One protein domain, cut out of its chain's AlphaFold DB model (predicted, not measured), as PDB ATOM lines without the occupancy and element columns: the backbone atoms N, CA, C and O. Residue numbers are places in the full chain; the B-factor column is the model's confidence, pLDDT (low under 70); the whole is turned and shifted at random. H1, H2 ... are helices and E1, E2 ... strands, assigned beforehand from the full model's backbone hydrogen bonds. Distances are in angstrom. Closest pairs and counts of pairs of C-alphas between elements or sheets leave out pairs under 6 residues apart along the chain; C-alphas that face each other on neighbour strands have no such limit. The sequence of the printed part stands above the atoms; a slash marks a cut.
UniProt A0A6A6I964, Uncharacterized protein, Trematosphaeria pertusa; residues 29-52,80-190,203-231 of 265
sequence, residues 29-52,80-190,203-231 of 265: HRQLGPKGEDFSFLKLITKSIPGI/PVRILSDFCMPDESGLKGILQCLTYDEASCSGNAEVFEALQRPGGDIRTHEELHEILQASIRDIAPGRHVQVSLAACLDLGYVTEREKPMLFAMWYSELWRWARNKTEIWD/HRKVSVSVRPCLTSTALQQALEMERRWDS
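What this domain is: This is residues 29 to 52, 80 to 190 and 203 to 231 of the 265 residues of an uncharacterized protein of Trematosphaeria pertusa (UniProt A0A6A6I964). A strongly twisted wall of five strands has three helices, H1, H3 and H4, packed over one of its faces, while the other face is bare of named helices. H2 packs crosswise on H1 on the side away from the sheet, and H5 crosses near the beginning of H4, beyond the ends of the strands. The printed part has 164 residues, with five named helices and five named strands in the order E1 E2 E3 H1 H2 H3 E4 H4 E5 H5. The sheet is mixed, in the order E1 E2 E3 E4 E5, and the class is mixed, helices and strands. The whole is compact, with a radius of gyration of the C-alphas of 16.3 A and spans of 45 by 36 by 33 A.

Where its parts are: E1, residues 29 to 31, begins at C-alpha 29 (105.243, 69.692, 7.860). E2, residues 42 to 48, is 19.4 A long, and E3, residues 81 to 86, is 16.8 A. H1 is residues 92 to 103, 16.5 A long; H2 is residues 113 to 119; H3 is residues 129 to 140, 15.8 A long. E4, residues 148 to 154, spans 18.8 A. H4, residues 167 to 185, is the longest helix at 26.9 A and begins at C-alpha 167 (120.879, 51.214, 17.866). E5 is residues 207 to 212, 16.5 A long. H5, residues 216 to 229, spans 19.6 A and ends at C-alpha 229 (123.042, 50.729, 32.668).

How they stand to each other: E1 and E2 form an antiparallel hairpin, with N 30 and O 44 2.8 A apart, within hydrogen-bond range. E2 and E3 are antiparallel, with N 43 and O 84 at 2.8 A. E3 and E4 are parallel, with N 83 and O 150 at 2.9 A; with H1, H2 and H3 between them they make a strand-helix-strand unit, two parallel neighbour strands joined through helices. E4 and E5 are parallel, with N 149 and O 207 at 2.8 A. H1, H3 and H4 are on the same face, making two layers, a sheet and its helices. H3 lies over E2 at a height over the sheet of 11.4 A. H1 lies over E4 at 9.4 A, and H4 over E5 at 10.4 A. With residues 93 to 98 alone H1 touches H2, about perpendicular at 76 degrees; their closest C-alphas, of Gly 94 and Val 115, are 4.7 A apart. H1 touches H3 at a steep tilt of 57 degrees, with residues 101 to 102 alone; the closest C-alphas are those of Cys 101 and His 133, 6.5 A. H4, with residues 168 to 172 alone, touches H5, only just about perpendicular at 71 degrees; the closest C-alphas are those of Pro 168 and Ala 222, 5.2 A. H2 and H5 are not on the sheet. In H1, H2, H3, H4 and H5 every O i to N i+4 pair is within hydrogen-bond range.

The domain as a whole: The C-alphas farthest apart, of Gly 51 and Ser 231, are 53.4 A apart. Residues 53 to 79 and 191 to 202 are not printed, with C-alpha gaps of 18.9 A and 19.1 A. Of the links printed whole, E4 to H4 is long, with 12 residues. The mean pLDDT of the printed part is 70.3, and 88 residues are under 70, among them residues 155 to 175 and 203 to 231.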
ATOM      1  N   HIS A  29     103.954  70.287   7.538       91.38
ATOM      2  CA  HIS A  29     105.243  69.692   7.860       91.38
ATOM      3  C   HIS A  29     106.306  70.570   7.204       91.38
ATOM      4  O   HIS A  29     106.337  70.676   5.978       91.38
ATOM      5  N   ARG A  30     107.136  71.236   8.006       88.69
ATOM      6  CA  ARG A  30     108.231  72.078   7.522       88.69
ATOM      7  C   ARG A  30     109.555  71.446   7.916       88.69
ATOM      8  O   ARG A  30     109.826  71.268   9.099       88.69
ATOM      9  N   GLN A  31     110.361  71.093   6.924       87.12
ATOM     10  CA  GLN A  31     111.723  70.630   7.151       87.12
ATOM     11  C   GLN A  31     112.572  71.830   7.589       87.12
ATOM     12  O   GLN A  31     112.479  72.895   6.981       87.12
ATOM     13  N   LEU A  32     113.305  71.681   8.694       84.31
ATOM     14  CA  LEU A  32     114.183  72.724   9.235       84.31
ATOM     15  C   LEU A  32     115.632  72.536   8.760       84.31
ATOM     16  O   LEU A  32     116.319  73.520   8.524       84.31
ATOM     17  N   GLY A  33     116.070  71.282   8.604       78.12
ATOM     18  CA  GLY A  33     117.396  70.924   8.090       78.12
ATOM     19  C   GLY A  33     117.464  70.802   6.558       78.12
ATOM     20  O   GLY A  33     116.480  71.088   5.866       78.12
ATOM     21  N   PRO A  34     118.608  70.350   6.014       72.38
ATOM     22  CA  PRO A  34     118.822  70.223   4.577       72.38
ATOM     23  C   PRO A  34     117.868  69.257   3.869       72.38
ATOM     24  O   PRO A  34     117.434  68.242   4.418       72.38
ATOM     25  N   LYS A  35     117.574  69.577   2.605       71.31
ATOM     26  CA  LYS A  35     116.998  68.675   1.604       71.31
ATOM     27  C   LYS A  35     118.131  67.982   0.847       71.31
ATOM     28  O   LYS A  35     118.607  68.495  -0.163       71.31
ATOM     29  N   GLY A  36     118.543  66.826   1.344       63.28
ATOM     30  CA  GLY A  36     119.520  65.957   0.701       63.28
ATOM     31  C   GLY A  36     119.466  64.559   1.303       63.28
ATOM     32  O   GLY A  36     119.100  64.401   2.469       63.28
ATOM     33  N   GLU A  37     119.802  63.573   0.481       60.31
ATOM     34  CA  GLU A  37     120.180  62.216   0.888       60.31
ATOM     35  C   GLU A  37     121.334  62.358   1.919       60.31
ATOM     36  O   GLU A  37     122.309  63.054   1.650       60.31
ATOM     37  N   ASP A  38     121.278  61.851   3.153       61.72
ATOM     38  CA  ASP A  38     120.442  60.775   3.678       61.72
ATOM     39  C   ASP A  38     120.204  60.872   5.212       61.72
ATOM     40  O   ASP A  38     121.014  61.410   5.966       61.72
ATOM     41  N   PHE A  39     119.089  60.296   5.677       58.34
ATOM     42  CA  PHE A  39     118.758  59.890   7.069       58.34
ATOM     43  C   PHE A  39     118.735  60.937   8.204       58.34
ATOM     44  O   PHE A  39     118.282  60.609   9.297       58.34
ATOM     45  N   SER A  40     119.132  62.196   8.003       67.94
ATOM     46  CA  SER A  40     119.057  63.224   9.058       67.94
ATOM     47  C   SER A  40     117.968  64.266   8.759       67.94
ATOM     48  O   SER A  40     118.228  65.279   8.105       67.94
ATOM     49  N   PHE A  41     116.732  64.039   9.226       77.69
ATOM     50  CA  PHE A  41     115.648  65.019   9.085       77.69
ATOM     51  C   PHE A  41     115.169  65.581  10.425       77.69
ATOM     52  O   PHE A  41     114.917  64.858  11.386       77.69
ATOM     53  N   LEU A  42     114.923  66.892  10.426       84.12
ATOM     54  CA  LEU A  42     114.213  67.598  11.483       84.12
ATOM     55  C   LEU A  42     112.996  68.296  10.872       84.12
ATOM     56  O   LEU A  42     113.135  69.148   9.990       84.12
ATOM     57  N   LYS A  43     111.793  67.904  11.298       88.25
ATOM     58  CA  LYS A  43     110.512  68.393  10.766       88.25
ATOM     59  C   LYS A  43     109.699  69.059  11.871       88.25
ATOM     60  O   LYS A  43     109.259  68.403  12.812       88.25
ATOM     61  N   LEU A  44     109.436  70.350  11.714       90.12
ATOM     62  CA  LEU A  44     108.447  71.082  12.492       90.12
ATOM     63  C   LEU A  44     107.048  70.732  11.971       90.12
ATOM     64  O   LEU A  44     106.756  70.899  10.786       90.12
ATOM     65  N   ILE A  45     106.185  70.237  12.852       91.56
ATOM     66  CA  ILE A  45     104.814  69.827  12.550       91.56
ATOM     67  C   ILE A  45     103.865  70.758  13.301       91.56
ATOM     68  O   ILE A  45     103.790  70.748  14.532       91.56
ATOM     69  N   THR A  46     103.128  71.569  12.548       91.62
ATOM     70  CA  THR A  46     102.217  72.589  13.084       91.62
ATOM     71  C   THR A  46     100.834  72.428  12.472       91.62
ATOM     72  O   THR A  46     100.688  71.993  11.332       91.62
ATOM     73  N   LYS A  47      99.786  72.758  13.227       92.62
ATOM     74  CA  LYS A  47      98.403  72.754  12.738       92.62
ATOM     75  C   LYS A  47      97.887  74.183  12.655       92.62
ATOM     76  O   LYS A  47      98.166  75.001  13.523       92.62
ATOM     77  N   SER A  48      97.144  74.475  11.595       93.25
ATOM     78  CA  SER A  48      96.659  75.821  11.280       93.25
ATOM     79  C   SER A  48      95.296  75.764  10.594       93.25
ATOM     80  O   SER A  48      94.991  74.786   9.911       93.25
ATOM     81  N   ILE A  49      94.498  76.822  10.731       94.88
ATOM     82  CA  ILE A  49      93.305  77.040   9.903       94.88
ATOM     83  C   ILE A  49      93.736  77.976   8.757       94.88
ATOM     84  O   ILE A  49      94.042  79.143   9.008       94.88
ATOM     85  N   PRO A  50      93.844  77.505   7.502       93.38
ATOM     86  CA  PRO A  50      94.139  78.375   6.377       93.38
ATOM     87  C   PRO A  50      92.942  79.304   6.158       93.38
ATOM     88  O   PRO A  50      91.794  78.872   6.216       93.38
ATOM     89  N   GLY A  51      93.211  80.585   5.917       91.88
ATOM     90  CA  GLY A  51      92.160  81.597   5.840       91.88
ATOM     91  C   GLY A  51      91.700  82.142   7.194       91.88
ATOM     92  O   GLY A  51      90.785  82.949   7.205       91.88
ATOM     93  N   ILE A  52      92.345  81.800   8.323       94.12
ATOM     94  CA  ILE A  52      92.055  82.430   9.630       94.12
ATOM     95  C   ILE A  52      92.207  83.964   9.613       94.12
ATOM     96  O   ILE A  52      91.524  84.669  10.351       94.12
ATOM     97  N   PRO A  80     100.308  71.002  21.398       86.44
ATOM     98  CA  PRO A  80     101.733  71.283  21.442       86.44
ATOM     99  C   PRO A  80     102.303  71.480  20.038       86.44
ATOM    100  O   PRO A  80     101.881  70.825  19.078       86.44
ATOM    101  N   VAL A  81     103.326  72.328  19.927       87.44
ATOM    102  CA  VAL A  81     104.170  72.362  18.724       87.44
ATOM    103  C   VAL A  81     104.930  71.044  18.663       87.44
ATOM    104  O   VAL A  81     105.575  70.668  19.642       87.44
ATOM    105  N   ARG A  82     104.850  70.322  17.544       90.31
ATOM    106  CA  ARG A  82     105.514  69.025  17.388       90.31
ATOM    107  C   ARG A  82     106.801  69.180  16.592       90.31
ATOM    108  O   ARG A  82     106.791  69.764  15.512       90.31
ATOM    109  N   ILE A  83     107.888  68.625  17.101       88.38
ATOM    110  CA  ILE A  83     109.157  68.479  16.388       88.38
ATOM    111  C   ILE A  83     109.364  66.985  16.180       88.38
ATOM    112  O   ILE A  83     109.295  66.225  17.139       88.38
ATOM    113  N   LEU A  84     109.587  66.562  14.940       87.25
ATOM    114  CA  LEU A  84     109.946  65.191  14.601       87.25
ATOM    115  C   LEU A  84     111.413  65.170  14.165       87.25
ATOM    116  O   LEU A  84     111.739  65.760  13.134       87.25
ATOM    117  N   SER A  85     112.270  64.520  14.950       84.38
ATOM    118  CA  SER A  85     113.696  64.330  14.654       84.38
ATOM    119  C   SER A  85     113.969  62.871  14.321       84.38
ATOM    120  O   SER A  85     113.425  61.994  14.992       84.38
ATOM    121  N   ASP A  86     114.835  62.607  13.347       80.31
ATOM    122  CA  ASP A  86     115.532  61.319  13.271       80.31
ATOM    123  C   ASP A  86     116.579  61.218  14.403       80.31
ATOM    124  O   ASP A  86     117.056  62.244  14.905       80.31
ATOM    125  N   PHE A  87     116.941  59.998  14.802       67.31
ATOM    126  CA  PHE A  87     118.050  59.730  15.728       67.31
ATOM    127  C   PHE A  87     119.416  59.881  15.063       67.31
ATOM    128  O   PHE A  87     120.401  60.138  15.749       67.31
ATOM    129  N   CYS A  88     119.487  59.759  13.736       63.53
ATOM    130  CA  CYS A  88     120.723  59.952  12.978       63.53
ATOM    131  C   CYS A  88     121.137  61.434  12.822       63.53
ATOM    132  O   CYS A  88     122.097  61.723  12.114       63.53
ATOM    133  N   MET A  89     120.448  62.380  13.479       58.78
ATOM    134  CA  MET A  89     120.866  63.787  13.577       58.78
ATOM    135  C   MET A  89     122.160  63.908  14.416       58.78
ATOM    136  O   MET A  89     122.101  63.678  15.625       58.78
ATOM    137  N   PRO A  90     123.326  64.284  13.839       49.88
ATOM    138  CA  PRO A  90     124.615  64.132  14.530       49.88
ATOM    139  C   PRO A  90     124.963  65.204  15.570       49.88
ATOM    140  O   PRO A  90     126.030  65.112  16.171       49.88
ATOM    141  N   ASP A  91     124.128  66.227  15.772       65.62
ATOM    142  CA  ASP A  91     124.375  67.255  16.781       65.62
ATOM    143  C   ASP A  91     123.189  67.448  17.737       65.62
ATOM    144  O   ASP A  91     122.052  67.752  17.384       65.62
ATOM    145  N   GLU A  92     123.498  67.286  19.020       71.12
ATOM    146  CA  GLU A  92     122.635  67.688  20.126       71.12
ATOM    147  C   GLU A  92     122.416  69.220  20.107       71.12
ATOM    148  O   GLU A  92     121.354  69.711  20.496       71.12
ATOM    149  N   SER A  93     123.411  69.974  19.612       76.69
ATOM    150  CA  SER A  93     123.410  71.439  19.507       76.69
ATOM    151  C   SER A  93     122.308  71.994  18.605       76.69
ATOM    152  O   SER A  93     121.675  72.974  19.000       76.69
ATOM    153  N   GLY A  94     122.004  71.392  17.449       79.06
ATOM    154  CA  GLY A  94     120.945  71.876  16.559       79.06
ATOM    155  C   GLY A  94     119.554  71.773  17.191       79.06
ATOM    156  O   GLY A  94     118.782  72.737  17.175       79.06
ATOM    157  N   LEU A  95     119.247  70.640  17.837       81.75
ATOM    158  CA  LEU A  95     117.984  70.471  18.564       81.75
ATOM    159  C   LEU A  95     117.913  71.384  19.798       81.75
ATOM    160  O   LEU A  95     116.903  72.066  19.984       81.75
ATOM    161  N   LYS A  96     118.982  71.456  20.608       82.12
ATOM    162  CA  LYS A  96     119.092  72.409  21.731       82.12
ATOM    163  C   LYS A  96     118.858  73.844  21.269       82.12
ATOM    164  O   LYS A  96     118.098  74.569  21.903       82.12
ATOM    165  N   GLY A  97     119.467  74.229  20.151       83.75
ATOM    166  CA  GLY A  97     119.338  75.536  19.524       83.75
ATOM    167  C   GLY A  97     117.909  75.878  19.140       83.75
ATOM    168  O   GLY A  97     117.405  76.938  19.496       83.75
ATOM    169  N   ILE A  98     117.208  74.955  18.484       84.62
ATOM    170  CA  ILE A  98     115.802  75.152  18.108       84.62
ATOM    171  C   ILE A  98     114.897  75.215  19.343       84.62
ATOM    172  O   ILE A  98     113.994  76.051  19.395       84.62
ATOM    173  N   LEU A  99     115.159  74.403  20.372       84.19
ATOM    174  CA  LEU A  99     114.449  74.496  21.651       84.19
ATOM    175  C   LEU A  99     114.739  75.829  22.373       84.19
ATOM    176  O   LEU A  99     113.821  76.402  22.957       84.19
ATOM    177  N   GLN A 100     115.949  76.388  22.255       83.75
ATOM    178  CA  GLN A 100     116.275  77.744  22.722       83.75
ATOM    179  C   GLN A 100     115.533  78.833  21.924       83.75
ATOM    180  O   GLN A 100     114.959  79.747  22.516       83.75
ATOM    181  N   CYS A 101     115.467  78.718  20.596       85.50
ATOM    182  CA  CYS A 101     114.707  79.639  19.738       85.50
ATOM    183  C   CYS A 101     113.190  79.599  20.027       85.50
ATOM    184  O   CYS A 101     112.467  80.550  19.731       85.50
ATOM    185  N   LEU A 102     112.701  78.504  20.625       82.62
ATOM    186  CA  LEU A 102     111.326  78.347  21.108       82.62
ATOM    187  C   LEU A 102     111.100  78.952  22.507       82.62
ATOM    188  O   LEU A 102     110.031  79.514  22.759       82.62
ATOM    189  N   THR A 103     112.077  78.860  23.420       79.81
ATOM    190  CA  THR A 103     111.977  79.426  24.783       79.81
ATOM    191  C   THR A 103     112.196  80.936  24.840       79.81
ATOM    192  O   THR A 103     111.568  81.616  25.658       79.81
ATOM    193  N   TYR A 104     113.091  81.467  24.010       79.62
ATOM    194  CA  TYR A 104     113.506  82.869  24.048       79.62
ATOM    195  C   TYR A 104     112.811  83.695  22.958       79.62
ATOM    196  O   TYR A 104     112.328  83.168  21.954       79.62
ATOM    197  N   ASP A 105     112.701  85.004  23.178       79.56
ATOM    198  CA  ASP A 105     112.473  85.937  22.078       79.56
ATOM    199  C   ASP A 105     113.788  86.184  21.334       79.56
ATOM    200  O   ASP A 105     114.866  85.910  21.848       79.56
ATOM    201  N   GLU A 106     113.693  86.686  20.110       81.06
ATOM    202  CA  GLU A 106     114.839  86.895  19.221       81.06
ATOM    203  C   GLU A 106     115.924  87.791  19.842       81.06
ATOM    204  O   GLU A 106     117.110  87.516  19.704       81.06
ATOM    205  N   ALA A 107     115.517  88.802  20.617       82.50
ATOM    206  CA  ALA A 107     116.426  89.710  21.316       82.50
ATOM    207  C   ALA A 107     117.184  89.060  22.492       82.50
ATOM    208  O   ALA A 107     118.293  89.493  22.806       82.50
ATOM    209  N   SER A 108     116.611  88.042  23.148       81.62
ATOM    210  CA  SER A 108     117.268  87.303  24.242       81.62
ATOM    211  C   SER A 108     117.817  85.943  23.808       81.62
ATOM    212  O   SER A 108     118.422  85.242  24.622       81.62
ATOM    213  N   CYS A 109     117.575  85.516  22.566       81.44
ATOM    214  CA  CYS A 109     118.012  84.217  22.093       81.44
ATOM    215  C   CYS A 109     119.489  84.277  21.706       81.44
ATOM    216  O   CYS A 109     119.860  84.771  20.643       81.44
ATOM    217  N   SER A 110     120.340  83.686  22.542       73.00
ATOM    218  CA  SER A 110     121.732  83.383  22.202       73.00
ATOM    219  C   SER A 110     121.840  82.182  21.247       73.00
ATOM    220  O   SER A 110     122.710  81.332  21.443       73.00
ATOM    221  N   GLY A 111     120.910  82.060  20.289       62.66
ATOM    222  CA  GLY A 111     120.830  80.968  19.320       62.66
ATOM    223  C   GLY A 111     122.150  80.870  18.571       62.66
ATOM    224  O   GLY A 111     122.502  81.737  17.777       62.66
ATOM    225  N   ASN A 112     122.930  79.862  18.949       62.53
ATOM    226  CA  ASN A 112     124.371  79.856  18.757       62.53
ATOM    227  C   ASN A 112     124.758  79.737  17.269       62.53
ATOM    228  O   ASN A 112     123.988  79.224  16.456       62.53
ATOM    229  N   ALA A 113     125.991  80.120  16.925       66.88
ATOM    230  CA  ALA A 113     126.576  79.831  15.615       66.88
ATOM    231  C   ALA A 113     126.501  78.325  15.283       66.88
ATOM    232  O   ALA A 113     126.229  77.966  14.144       66.88
ATOM    233  N   GLU A 114     126.609  77.458  16.299       65.25
ATOM    234  CA  GLU A 114     126.405  76.000  16.210       65.25
ATOM    235  C   GLU A 114     125.040  75.597  15.615       65.25
ATOM    236  O   GLU A 114     124.940  74.603  14.903       65.25
ATOM    237  N   VAL A 115     123.975  76.366  15.876       72.19
ATOM    238  CA  VAL A 115     122.638  76.101  15.310       72.19
ATOM    239  C   VAL A 115     122.651  76.366  13.809       72.19
ATOM    240  O   VAL A 115     122.021  75.645  13.040       72.19
ATOM    241  N   PHE A 116     123.411  77.372  13.378       72.31
ATOM    242  CA  PHE A 116     123.603  77.670  11.965       72.31
ATOM    243  C   PHE A 116     124.550  76.686  11.297       72.31
ATOM    244  O   PHE A 116     124.252  76.254  10.195       72.31
ATOM    245  N   GLU A 117     125.598  76.226  11.969       72.75
ATOM    246  CA  GLU A 117     126.462  75.161  11.456       72.75
ATOM    247  C   GLU A 117     125.692  73.837  11.249       72.75
ATOM    248  O   GLU A 117     125.857  73.165  10.229       72.75
ATOM    249  N   ALA A 118     124.757  73.514  12.152       68.50
ATOM    250  CA  ALA A 118     123.846  72.379  12.007       68.50
ATOM    251  C   ALA A 118     122.847  72.537  10.839       68.50
ATOM    252  O   ALA A 118     122.601  71.583  10.094       68.50
ATOM    253  N   LEU A 119     122.260  73.731  10.664       70.00
ATOM    254  CA  LEU A 119     121.173  73.981   9.702       70.00
ATOM    255  C   LEU A 119     121.633  74.432   8.301       70.00
ATOM    256  O   LEU A 119     120.943  74.139   7.326       70.00
ATOM    257  N   GLN A 120     122.790  75.093   8.174       68.75
ATOM    258  CA  GLN A 120     123.354  75.591   6.906       68.75
ATOM    259  C   GLN A 120     124.083  74.512   6.088       68.75
ATOM    260  O   GLN A 120     124.684  74.817   5.053       68.75
ATOM    261  N   ARG A 121     124.004  73.239   6.496       68.56
ATOM    262  CA  ARG A 121     124.393  72.115   5.633       68.56
ATOM    263  C   ARG A 121     123.683  72.242   4.268       68.56
ATOM    264  O   ARG A 121     122.528  72.684   4.215       68.56
ATOM    265  N   PRO A 122     124.352  71.903   3.150       66.00
ATOM    266  CA  PRO A 122     123.846  72.192   1.811       66.00
ATOM    267  C   PRO A 122     122.447  71.601   1.587       66.00
ATOM    268  O   PRO A 122     122.213  70.419   1.819       66.00
ATOM    269  N   GLY A 123     121.515  72.451   1.144       67.19
ATOM    270  CA  GLY A 123     120.102  72.107   0.947       67.19
ATOM    271  C   GLY A 123     119.142  72.624   2.028       67.19
ATOM    272  O   GLY A 123     117.947  72.356   1.925       67.19
ATOM    273  N   GLY A 124     119.622  73.328   3.062       68.25
ATOM    274  CA  GLY A 124     118.775  73.942   4.097       68.25
ATOM    275  C   GLY A 124     117.831  75.026   3.560       68.25
ATOM    276  O   GLY A 124     118.245  75.915   2.818       68.25
ATOM    277  N   ASP A 125     116.559  74.979   3.974       75.31
ATOM    278  CA  ASP A 125     115.560  76.032   3.698       75.31
ATOM    279  C   ASP A 125     115.713  77.262   4.619       75.31
ATOM    280  O   ASP A 125     115.015  78.255   4.418       75.31
ATOM    281  N   ILE A 126     116.573  77.183   5.642       82.56
ATOM    282  CA  ILE A 126     116.780  78.211   6.672       82.56
ATOM    283  C   ILE A 126     118.209  78.738   6.557       82.56
ATOM    284  O   ILE A 126     119.170  77.982   6.691       82.56
ATOM    285  N   ARG A 127     118.346  80.038   6.301       82.25
ATOM    286  CA  ARG A 127     119.620  80.716   6.034       82.25
ATOM    287  C   ARG A 127     120.084  81.551   7.219       82.25
ATOM    288  O   ARG A 127     121.291  81.621   7.458       82.25
ATOM    289  N   THR A 128     119.156  82.165   7.958       86.25
ATOM    290  CA  THR A 128     119.458  83.112   9.046       86.25
ATOM    291  C   THR A 128     118.719  82.792  10.352       86.25
ATOM    292  O   THR A 128     117.742  82.039  10.382       86.25
ATOM    293  N   HIS A 129     119.200  83.371  11.456       84.94
ATOM    294  CA  HIS A 129     118.576  83.251  12.779       84.94
ATOM    295  C   HIS A 129     117.218  83.948  12.847       84.94
ATOM    296  O   HIS A 129     116.267  83.393  13.393       84.94
ATOM    297  N   GLU A 130     117.122  85.111  12.203       86.62
ATOM    298  CA  GLU A 130     115.879  85.841  11.967       86.62
ATOM    299  C   GLU A 130     114.871  84.961  11.213       86.62
ATOM    300  O   GLU A 130     113.769  84.766  11.710       86.62
ATOM    301  N   GLU A 131     115.256  84.300  10.110       87.31
ATOM    302  CA  GLU A 131     114.375  83.362   9.394       87.31
ATOM    303  C   GLU A 131     113.902  82.209  10.298       87.31
ATOM    304  O   GLU A 131     112.716  81.881  10.300       87.31
ATOM    305  N   LEU A 132     114.780  81.596  11.104       87.38
ATOM    306  CA  LEU A 132     114.357  80.560  12.058       87.38
ATOM    307  C   LEU A 132     113.332  81.118  13.059       87.38
ATOM    308  O   LEU A 132     112.287  80.498  13.281       87.38
ATOM    309  N   HIS A 133     113.586  82.300  13.620       87.31
ATOM    310  CA  HIS A 133     112.644  82.965  14.510       87.31
ATOM    311  C   HIS A 133     111.341  83.343  13.804       87.31
ATOM    312  O   HIS A 133     110.290  83.094  14.381       87.31
ATOM    313  N   GLU A 134     111.348  83.839  12.569       87.88
ATOM    314  CA  GLU A 134     110.140  84.092  11.779       87.88
ATOM    315  C   GLU A 134     109.337  82.815  11.536       87.88
ATOM    316  O   GLU A 134     108.112  82.834  11.615       87.88
ATOM    317  N   ILE A 135     109.995  81.686  11.272       86.31
ATOM    318  CA  ILE A 135     109.346  80.391  11.026       86.31
ATOM    319  C   ILE A 135     108.667  79.868  12.290       86.31
ATOM    320  O   ILE A 135     107.507  79.429  12.249       86.31
ATOM    321  N   LEU A 136     109.391  79.915  13.407       85.88
ATOM    322  CA  LEU A 136     108.882  79.514  14.709       85.88
ATOM    323  C   LEU A 136     107.772  80.484  15.129       85.88
ATOM    324  O   LEU A 136     106.652  80.041  15.349       85.88
ATOM    325  N   GLN A 137     108.001  81.799  15.106       84.06
ATOM    326  CA  GLN A 137     106.991  82.823  15.388       84.06
ATOM    327  C   GLN A 137     105.772  82.730  14.463       84.06
ATOM    328  O   GLN A 137     104.662  82.814  14.957       84.06
ATOM    329  N   ALA A 138     105.889  82.519  13.153       82.00
ATOM    330  CA  ALA A 138     104.721  82.365  12.274       82.00
ATOM    331  C   ALA A 138     103.903  81.110  12.622       82.00
ATOM    332  O   ALA A 138     102.688  81.083  12.442       82.00
ATOM    333  N   SER A 139     104.562  80.094  13.179       77.25
ATOM    334  CA  SER A 139     103.917  78.916  13.763       77.25
ATOM    335  C   SER A 139     103.381  79.153  15.186       77.25
ATOM    336  O   SER A 139     102.661  78.300  15.705       77.25
ATOM    337  N   ILE A 140     103.760  80.269  15.829       72.06
ATOM    338  CA  ILE A 140     103.633  80.533  17.276       72.06
ATOM    339  C   ILE A 140     102.979  81.906  17.604       72.06
ATOM    340  O   ILE A 140     102.746  82.224  18.764       72.06
ATOM    341  N   ARG A 141     102.605  82.738  16.628       64.69
ATOM    342  CA  ARG A 141     102.159  84.129  16.877       64.69
ATOM    343  C   ARG A 141     100.829  84.220  17.631       64.69
ATOM    344  O   ARG A 141     100.670  85.113  18.453       64.69
ATOM    345  N   ASP A 142      99.935  83.248  17.448       58.88
ATOM    346  CA  ASP A 142      98.630  83.179  18.133       58.88
ATOM    347  C   ASP A 142      98.669  82.399  19.468       58.88
ATOM    348  O   ASP A 142      97.637  81.919  19.962       58.88
ATOM    349  N   ILE A 143      99.866  82.202  20.033       55.78
ATOM    350  CA  ILE A 143     100.114  81.292  21.155       55.78
ATOM    351  C   ILE A 143     100.218  82.029  22.494       55.78
ATOM    352  O   ILE A 143     101.117  82.831  22.727       55.78
ATOM    353  N   ALA A 144      99.316  81.675  23.414       56.03
ATOM    354  CA  ALA A 144      99.367  82.094  24.811       56.03
ATOM    355  C   ALA A 144     100.681  81.657  25.503       56.03
ATOM    356  O   ALA A 144     101.208  80.584  25.191       56.03
ATOM    357  N   PRO A 145     101.202  82.447  26.461       61.06
ATOM    358  CA  PRO A 145     102.449  82.137  27.152       61.06
ATOM    359  C   PRO A 145     102.364  80.822  27.941       61.06
ATOM    360  O   PRO A 145     101.427  80.604  28.703       61.06
ATOM    361  N   GLY A 146     103.399  79.990  27.801       63.91
ATOM    362  CA  GLY A 146     103.575  78.754  28.564       63.91
ATOM    363  C   GLY A 146     103.123  77.485  27.840       63.91
ATOM    364  O   GLY A 146     102.289  76.750  28.363       63.91
ATOM    365  N   ARG A 147     103.637  77.237  26.626       66.38
ATOM    366  CA  ARG A 147     103.232  76.085  25.810       66.38
ATOM    367  C   ARG A 147     104.175  74.900  25.853       66.38
ATOM    368  O   ARG A 147     105.392  75.018  25.853       66.38
ATOM    369  N   HIS A 148     103.544  73.745  25.724       73.50
ATOM    370  CA  HIS A 148     104.187  72.465  25.527       73.50
ATOM    371  C   HIS A 148     104.747  72.333  24.098       73.50
ATOM    372  O   HIS A 148     104.056  72.599  23.110       73.50
ATOM    373  N   VAL A 149     105.992  71.877  23.992       79.94
ATOM    374  CA  VAL A 149     106.656  71.429  22.764       79.94
ATOM    375  C   VAL A 149     106.826  69.917  22.877       79.94
ATOM    376  O   VAL A 149     107.353  69.398  23.852       79.94
ATOM    377  N   GLN A 150     106.318  69.176  21.907       84.19
ATOM    378  CA  GLN A 150     106.412  67.722  21.885       84.19
ATOM    379  C   GLN A 150     107.508  67.320  20.902       84.19
ATOM    380  O   GLN A 150     107.371  67.548  19.700       84.19
ATOM    381  N   VAL A 151     108.589  66.731  21.407       81.62
ATOM    382  CA  VAL A 151     109.683  66.212  20.585       81.62
ATOM    383  C   VAL A 151     109.442  64.720  20.379       81.62
ATOM    384  O   VAL A 151     109.630  63.897  21.271       81.62
ATOM    385  N   SER A 152     108.986  64.361  19.190       82.19
ATOM    386  CA  SER A 152     108.875  62.972  18.764       82.19
ATOM    387  C   SER A 152     110.175  62.555  18.092       82.19
ATOM    388  O   SER A 152     110.694  63.267  17.230       82.19
ATOM    389  N   LEU A 153     110.683  61.386  18.455       74.44
ATOM    390  CA  LEU A 153     111.908  60.845  17.883       74.44
ATOM    391  C   LEU A 153     111.537  59.676  16.970       74.44
ATOM    392  O   LEU A 153     111.038  58.644  17.434       74.44
ATOM    393  N   ALA A 154     111.702  59.878  15.666       71.19
ATOM    394  CA  ALA A 154     111.414  58.890  14.639       71.19
ATOM    395  C   ALA A 154     112.491  57.808  14.679       71.19
ATOM    396  O   ALA A 154     113.655  58.084  14.407       71.19
ATOM    397  N   ALA A 155     112.112  56.583  15.040       59.28
ATOM    398  CA  ALA A 155     113.054  55.480  15.081       59.28
ATOM    399  C   ALA A 155     113.462  55.083  13.664       59.28
ATOM    400  O   ALA A 155     112.611  54.784  12.829       59.28
ATOM    401  N   CYS A 156     114.774  55.048  13.428       52.19
ATOM    402  CA  CYS A 156     115.404  54.619  12.182       52.19
ATOM    403  C   CYS A 156     115.304  53.078  12.040       52.19
ATOM    404  O   CYS A 156     116.302  52.349  12.041       52.19
ATOM    405  N   LEU A 157     114.068  52.561  12.034       50.44
ATOM    406  CA  LEU A 157     113.756  51.129  12.012       50.44
ATOM    407  C   LEU A 157     113.926  50.553  10.603       50.44
ATOM    408  O   LEU A 157     114.602  49.538  10.453       50.44
ATOM    409  N   ASP A 158     113.418  51.251   9.587       50.34
ATOM    410  CA  ASP A 158     113.324  50.736   8.212       50.34
ATOM    411  C   ASP A 158     114.609  50.898   7.378       50.34
ATOM    412  O   ASP A 158     114.696  50.378   6.270       50.34
ATOM    413  N   LEU A 159     115.613  51.628   7.881       48.81
ATOM    414  CA  LEU A 159     116.737  52.102   7.058       48.81
ATOM    415  C   LEU A 159     118.013  51.246   7.129       48.81
ATOM    416  O   LEU A 159     118.928  51.475   6.357       48.81
ATOM    417  N   GLY A 160     118.113  50.245   8.008       48.50
ATOM    418  CA  GLY A 160     119.206  49.249   7.974       48.50
ATOM    419  C   GLY A 160     120.645  49.717   8.294       48.50
ATOM    420  O   GLY A 160     121.491  48.867   8.553       48.50
ATOM    421  N   TYR A 161     120.935  51.025   8.348       44.44
ATOM    422  CA  TYR A 161     122.307  51.568   8.461       44.44
ATOM    423  C   TYR A 161     122.993  51.455   9.827       44.44
ATOM    424  O   TYR A 161     124.209  51.607   9.906       44.44
ATOM    425  N   VAL A 162     122.252  51.178  10.900       47.62
ATOM    426  CA  VAL A 162     122.840  50.883  12.216       47.62
ATOM    427  C   VAL A 162     122.520  49.435  12.557       47.62
ATOM    428  O   VAL A 162     121.358  49.016  12.453       47.62
ATOM    429  N   THR A 163     123.538  48.673  12.959       49.72
ATOM    430  CA  THR A 163     123.356  47.275  13.364       49.72
ATOM    431  C   THR A 163     122.372  47.195  14.533       49.72
ATOM    432  O   THR A 163     122.304  48.098  15.371       49.72
ATOM    433  N   GLU A 164     121.594  46.111  14.628       54.75
ATOM    434  CA  GLU A 164     120.592  45.948  15.699       54.75
ATOM    435  C   GLU A 164     121.191  46.052  17.115       54.75
ATOM    436  O   GLU A 164     120.482  46.376  18.062       54.75
ATOM    437  N   ARG A 165     122.506  45.833  17.253       51.09
ATOM    438  CA  ARG A 165     123.241  45.900  18.524       51.09
ATOM    439  C   ARG A 165     123.656  47.314  18.941       51.09
ATOM    440  O   ARG A 165     123.769  47.565  20.135       51.09
ATOM    441  N   GLU A 166     123.873  48.232  18.000       53.38
ATOM    442  CA  GLU A 166     124.373  49.589  18.296       53.38
ATOM    443  C   GLU A 166     123.240  50.620  18.440       53.38
ATOM    444  O   GLU A 166     123.373  51.586  19.196       53.38
ATOM    445  N   LYS A 167     122.090  50.373  17.788       59.28
ATOM    446  CA  LYS A 167     120.879  51.214  17.866       59.28
ATOM    447  C   LYS A 167     120.452  51.576  19.304       59.28
ATOM    448  O   LYS A 167     120.197  52.759  19.540       59.28
ATOM    449  N   PRO A 168     120.372  50.640  20.276       59.34
ATOM    450  CA  PRO A 168     119.825  50.956  21.598       59.34
ATOM    451  C   PRO A 168     120.764  51.815  22.455       59.34
ATOM    452  O   PRO A 168     120.296  52.626  23.249       59.34
ATOM    453  N   MET A 169     122.084  51.659  22.296       62.41
ATOM    454  CA  MET A 169     123.066  52.357  23.130       62.41
ATOM    455  C   MET A 169     123.188  53.834  22.739       62.41
ATOM    456  O   MET A 169     123.156  54.702  23.609       62.41
ATOM    457  N   LEU A 170     123.244  54.129  21.434       61.03
ATOM    458  CA  LEU A 170     123.233  55.510  20.937       61.03
ATOM    459  C   LEU A 170     121.911  56.217  21.272       61.03
ATOM    460  O   LEU A 170     121.937  57.373  21.695       61.03
ATOM    461  N   PHE A 171     120.778  55.504  21.171       64.75
ATOM    462  CA  PHE A 171     119.482  55.989  21.653       64.75
ATOM    463  C   PHE A 171     119.550  56.375  23.137       64.75
ATOM    464  O   PHE A 171     119.228  57.512  23.472       64.75
ATOM    465  N   ALA A 172     119.989  55.465  24.013       66.25
ATOM    466  CA  ALA A 172     119.998  55.688  25.458       66.25
ATOM    467  C   ALA A 172     120.933  56.842  25.857       66.25
ATOM    468  O   ALA A 172     120.535  57.721  26.620       66.25
ATOM    469  N   MET A 173     122.140  56.903  25.282       67.44
ATOM    470  CA  MET A 173     123.085  57.997  25.534       67.44
ATOM    471  C   MET A 173     122.503  59.355  25.121       67.44
ATOM    472  O   MET A 173     122.420  60.259  25.954       67.44
ATOM    473  N   TRP A 174     122.047  59.488  23.871       69.88
ATOM    474  CA  TRP A 174     121.496  60.744  23.350       69.88
ATOM    475  C   TRP A 174     120.220  61.161  24.089       69.88
ATOM    476  O   TRP A 174     120.058  62.330  24.443       69.88
ATOM    477  N   TYR A 175     119.339  60.198  24.384       68.50
ATOM    478  CA  TYR A 175     118.140  60.425  25.183       68.50
ATOM    479  C   TYR A 175     118.517  60.953  26.568       68.50
ATOM    480  O   TYR A 175     117.967  61.974  26.972       68.50
ATOM    481  N   SER A 176     119.496  60.342  27.250       70.06
ATOM    482  CA  SER A 176     119.939  60.760  28.587       70.06
ATOM    483  C   SER A 176     120.516  62.183  28.620       70.06
ATOM    484  O   SER A 176     120.200  62.939  29.542       70.06
ATOM    485  N   GLU A 177     121.300  62.588  27.611       71.00
ATOM    486  CA  GLU A 177     121.868  63.941  27.520       71.00
ATOM    487  C   GLU A 177     120.792  64.984  27.208       71.00
ATOM    488  O   GLU A 177     120.678  65.981  27.931       71.00
ATOM    489  N   LEU A 178     119.909  64.712  26.236       69.19
ATOM    490  CA  LEU A 178     118.767  65.582  25.951       69.19
ATOM    491  C   LEU A 178     117.861  65.723  27.184       69.19
ATOM    492  O   LEU A 178     117.429  66.833  27.501       69.19
ATOM    493  N   TRP A 179     117.600  64.630  27.910       68.44
ATOM    494  CA  TRP A 179     116.806  64.654  29.141       68.44
ATOM    495  C   TRP A 179     117.484  65.459  30.246       68.44
ATOM    496  O   TRP A 179     116.819  66.219  30.952       68.44
ATOM    497  N   ARG A 180     118.803  65.317  30.404       73.12
ATOM    498  CA  ARG A 180     119.594  66.067  31.387       73.12
ATOM    499  C   ARG A 180     119.607  67.555  31.052       73.12
ATOM    500  O   ARG A 180     119.400  68.377  31.942       73.12
ATOM    501  N   TRP A 181     119.773  67.913  29.779       72.31
ATOM    502  CA  TRP A 181     119.658  69.292  29.313       72.31
ATOM    503  C   TRP A 181     118.249  69.850  29.546       72.31
ATOM    504  O   TRP A 181     118.119  70.916  30.148       72.31
ATOM    505  N   ALA A 182     117.204  69.116  29.152       66.44
ATOM    506  CA  ALA A 182     115.815  69.531  29.330       66.44
ATOM    507  C   ALA A 182     115.491  69.738  30.817       66.44
ATOM    508  O   ALA A 182     114.986  70.795  31.190       66.44
ATOM    509  N   ARG A 183     115.888  68.805  31.692       67.25
ATOM    510  CA  ARG A 183     115.755  68.920  33.156       67.25
ATOM    511  C   ARG A 183     116.470  70.149  33.730       67.25
ATOM    512  O   ARG A 183     115.977  70.751  34.677       67.25
ATOM    513  N   ASN A 184     117.612  70.530  33.155       67.25
ATOM    514  CA  ASN A 184     118.427  71.656  33.619       67.25
ATOM    515  C   ASN A 184     118.017  73.020  33.024       67.25
ATOM    516  O   ASN A 184     118.488  74.052  33.508       67.25
ATOM    517  N   LYS A 185     117.202  73.051  31.958       62.53
ATOM    518  CA  LYS A 185     116.871  74.277  31.198       62.53
ATOM    519  C   LYS A 185     115.377  74.536  30.989       62.53
ATOM    520  O   LYS A 185     115.019  75.659  30.647       62.53
ATOM    521  N   THR A 186     114.516  73.545  31.192       55.47
ATOM    522  CA  THR A 186     113.069  73.626  30.942       55.47
ATOM    523  C   THR A 186     112.267  73.063  32.111       55.47
ATOM    524  O   THR A 186     112.759  72.238  32.880       55.47
ATOM    525  N   GLU A 187     111.018  73.503  32.257       53.66
ATOM    526  CA  GLU A 187     110.090  72.876  33.199       53.66
ATOM    527  C   GLU A 187     109.589  71.567  32.589       53.66
ATOM    528  O   GLU A 187     108.937  71.574  31.542       53.66
ATOM    529  N   ILE A 188     109.880  70.436  33.229       53.03
ATOM    530  CA  ILE A 188     109.377  69.142  32.760       53.03
ATOM    531  C   ILE A 188     107.868  69.093  33.005       53.03
ATOM    532  O   ILE A 188     107.408  69.324  34.128       53.03
ATOM    533  N   TRP A 189     107.119  68.771  31.950       48.03
ATOM    534  CA  TRP A 189     105.708  68.418  32.043       48.03
ATOM    535  C   TRP A 189     105.574  66.920  32.249       48.03
ATOM    536  O   TRP A 189     106.024  66.123  31.426       48.03
ATOM    537  N   ASP A 190     104.946  66.552  33.353       54.19
ATOM    538  CA  ASP A 190     104.590  65.176  33.652       54.19
ATOM    539  C   ASP A 190     103.227  64.860  33.013       54.19
ATOM    540  O   ASP A 190     102.203  65.451  33.370       54.19
ATOM    541  N   HIS A 203     111.151  82.890  32.262       52.81
ATOM    542  CA  HIS A 203     111.184  82.819  30.784       52.81
ATOM    543  C   HIS A 203     109.874  82.185  30.275       52.81
ATOM    544  O   HIS A 203     109.024  81.797  31.085       52.81
ATOM    545  N   ARG A 204     109.655  82.107  28.950       56.75
ATOM    546  CA  ARG A 204     108.487  81.391  28.405       56.75
ATOM    547  C   ARG A 204     108.598  79.924  28.818       56.75
ATOM    548  O   ARG A 204     109.589  79.275  28.495       56.75
ATOM    549  N   LYS A 205     107.594  79.399  29.525       62.12
ATOM    550  CA  LYS A 205     107.569  77.981  29.901       62.12
ATOM    551  C   LYS A 205     107.421  77.155  28.625       62.12
ATOM    552  O   LYS A 205     106.364  77.186  27.998       62.12
ATOM    553  N   VAL A 206     108.489  76.464  28.245       61.00
ATOM    554  CA  VAL A 206     108.440  75.358  27.295       61.00
ATOM    555  C   VAL A 206     108.541  74.092  28.114       61.00
ATOM    556  O   VAL A 206     109.517  73.911  28.835       61.00
ATOM    557  N   SER A 207     107.533  73.239  28.006       65.00
ATOM    558  CA  SER A 207     107.626  71.866  28.475       65.00
ATOM    559  C   SER A 207     107.962  70.946  27.318       65.00
ATOM    560  O   SER A 207     107.350  71.049  26.259       65.00
ATOM    561  N   VAL A 208     108.936  70.061  27.517       65.75
ATOM    562  CA  VAL A 208     109.365  69.080  26.517       65.75
ATOM    563  C   VAL A 208     108.864  67.702  26.940       65.75
ATOM    564  O   VAL A 208     109.297  67.202  27.975       65.75
ATOM    565  N   SER A 209     107.993  67.070  26.141       69.56
ATOM    566  CA  SER A 209     107.784  65.615  26.236       69.56
ATOM    567  C   SER A 209     108.464  64.919  25.067       69.56
ATOM    568  O   SER A 209     108.340  65.349  23.915       69.56
ATOM    569  N   VAL A 210     109.231  63.877  25.389       66.19
ATOM    570  CA  VAL A 210     109.994  63.088  24.425       66.19
ATOM    571  C   VAL A 210     109.251  61.783  24.183       66.19
ATOM    572  O   VAL A 210     109.013  61.031  25.125       66.19
ATOM    573  N   ARG A 211     108.865  61.511  22.933       66.06
ATOM    574  CA  ARG A 211     108.159  60.270  22.577       66.06
ATOM    575  C   ARG A 211     108.983  59.421  21.605       66.06
ATOM    576  O   ARG A 211     109.171  59.855  20.465       66.06
ATOM    577  N   PRO A 212     109.447  58.223  22.010       61.53
ATOM    578  CA  PRO A 212     110.096  57.292  21.098       61.53
ATOM    579  C   PRO A 212     109.061  56.690  20.140       61.53
ATOM    580  O   PRO A 212     108.040  56.160  20.570       61.53
ATOM    581  N   CYS A 213     109.336  56.731  18.837       56.00
ATOM    582  CA  CYS A 213     108.530  56.062  17.811       56.00
ATOM    583  C   CYS A 213     109.017  54.617  17.567       56.00
ATOM    584  O   CYS A 213     109.109  54.155  16.436       56.00
ATOM    585  N   LEU A 214     109.397  53.926  18.644       57.84
ATOM    586  CA  LEU A 214     109.839  52.534  18.614       57.84
ATOM    587  C   LEU A 214     108.622  51.600  18.670       57.84
ATOM    588  O   LEU A 214     107.631  51.897  19.340       57.84
ATOM    589  N   THR A 215     108.711  50.439  18.018       60.16
ATOM    590  CA  THR A 215     107.802  49.319  18.309       60.16
ATOM    591  C   THR A 215     107.964  48.901  19.772       60.16
ATOM    592  O   THR A 215     109.030  49.099  20.363       60.16
ATOM    593  N   SER A 216     106.921  48.323  20.380       55.06
ATOM    594  CA  SER A 216     106.926  47.979  21.812       55.06
ATOM    595  C   SER A 216     108.147  47.151  22.218       55.06
ATOM    596  O   SER A 216     108.751  47.444  23.244       55.06
ATOM    597  N   THR A 217     108.565  46.197  21.382       58.66
ATOM    598  CA  THR A 217     109.737  45.342  21.608       58.66
ATOM    599  C   THR A 217     111.052  46.125  21.626       58.66
ATOM    600  O   THR A 217     111.848  45.960  22.546       58.66
ATOM    601  N   ALA A 218     111.282  47.013  20.653       56.59
ATOM    602  CA  ALA A 218     112.516  47.799  20.586       56.59
ATOM    603  C   ALA A 218     112.569  48.867  21.696       56.59
ATOM    604  O   ALA A 218     113.636  49.143  22.245       56.59
ATOM    605  N   LEU A 219     111.411  49.418  22.082       60.44
ATOM    606  CA  LEU A 219     111.295  50.291  23.251       60.44
ATOM    607  C   LEU A 219     111.577  49.533  24.552       60.44
ATOM    608  O   LEU A 219     112.312  50.033  25.395       60.44
ATOM    609  N   GLN A 220     111.026  48.327  24.713       62.88
ATOM    610  CA  GLN A 220     111.287  47.477  25.875       62.88
ATOM    611  C   GLN A 220     112.773  47.135  25.988       62.88
ATOM    612  O   GLN A 220     113.338  47.343  27.055       62.88
ATOM    613  N   GLN A 221     113.424  46.728  24.894       62.28
ATOM    614  CA  GLN A 221     114.864  46.450  24.865       62.28
ATOM    615  C   GLN A 221     115.708  47.687  25.206       62.28
ATOM    616  O   GLN A 221     116.635  47.581  26.007       62.28
ATOM    617  N   ALA A 222     115.374  48.867  24.670       58.28
ATOM    618  CA  ALA A 222     116.065  50.110  25.017       58.28
ATOM    619  C   ALA A 222     115.883  50.475  26.504       58.28
ATOM    620  O   ALA A 222     116.868  50.733  27.185       58.28
ATOM    621  N   LEU A 223     114.654  50.403  27.031       63.84
ATOM    622  CA  LEU A 223     114.339  50.633  28.453       63.84
ATOM    623  C   LEU A 223     114.923  49.560  29.391       63.84
ATOM    624  O   LEU A 223     115.039  49.785  30.595       63.84
ATOM    625  N   GLU A 224     115.217  48.365  28.886       64.69
ATOM    626  CA  GLU A 224     115.846  47.274  29.634       64.69
ATOM    627  C   GLU A 224     117.375  47.402  29.631       64.69
ATOM    628  O   GLU A 224     118.013  47.169  30.657       64.69
ATOM    629  N   MET A 225     117.965  47.868  28.526       57.91
ATOM    630  CA  MET A 225     119.375  48.264  28.466       57.91
ATOM    631  C   MET A 225     119.646  49.524  29.298       57.91
ATOM    632  O   MET A 225     120.624  49.537  30.040       57.91
ATOM    633  N   GLU A 226     118.756  50.521  29.262       56.19
ATOM    634  CA  GLU A 226     118.780  51.686  30.155       56.19
ATOM    635  C   GLU A 226     118.669  51.229  31.615       56.19
ATOM    636  O   GLU A 226     119.553  51.535  32.403       56.19
ATOM    637  N   ARG A 227     117.700  50.367  31.969       59.75
ATOM    638  CA  ARG A 227     117.619  49.767  33.318       59.75
ATOM    639  C   ARG A 227     118.877  49.006  33.738       59.75
ATOM    640  O   ARG A 227     119.232  49.058  34.910       59.75
ATOM    641  N   ARG A 228     119.542  48.289  32.826       58.09
ATOM    642  CA  ARG A 228     120.820  47.613  33.112       58.09
ATOM    643  C   ARG A 228     121.947  48.617  33.352       58.09
ATOM    644  O   ARG A 228     122.713  48.419  34.289       58.09
ATOM    645  N   TRP A 229     122.015  49.690  32.568       50.94
ATOM    646  CA  TRP A 229     123.042  50.729  32.668       50.94
ATOM    647  C   TRP A 229     122.864  51.628  33.903       50.94
ATOM    648  O   TRP A 229     123.807  51.822  34.668       50.94
ATOM    649  N   ASP A 230     121.639  52.101  34.140       46.66
ATOM    650  CA  ASP A 230     121.235  52.947  35.272       46.66
ATOM    651  C   ASP A 230     121.092  52.179  36.586       46.66
ATOM    652  O   ASP A 230     120.865  52.802  37.625       46.66
ATOM    653  N   SER A 231     121.181  50.841  36.564       49.19
ATOM    654  CA  SER A 231     121.136  50.056  37.791       49.19
ATOM    655  C   SER A 231     122.283  50.466  38.715       49.19
ATOM    656  O   SER A 231     122.064  51.244  39.638       49.19
TER     657      SER A 231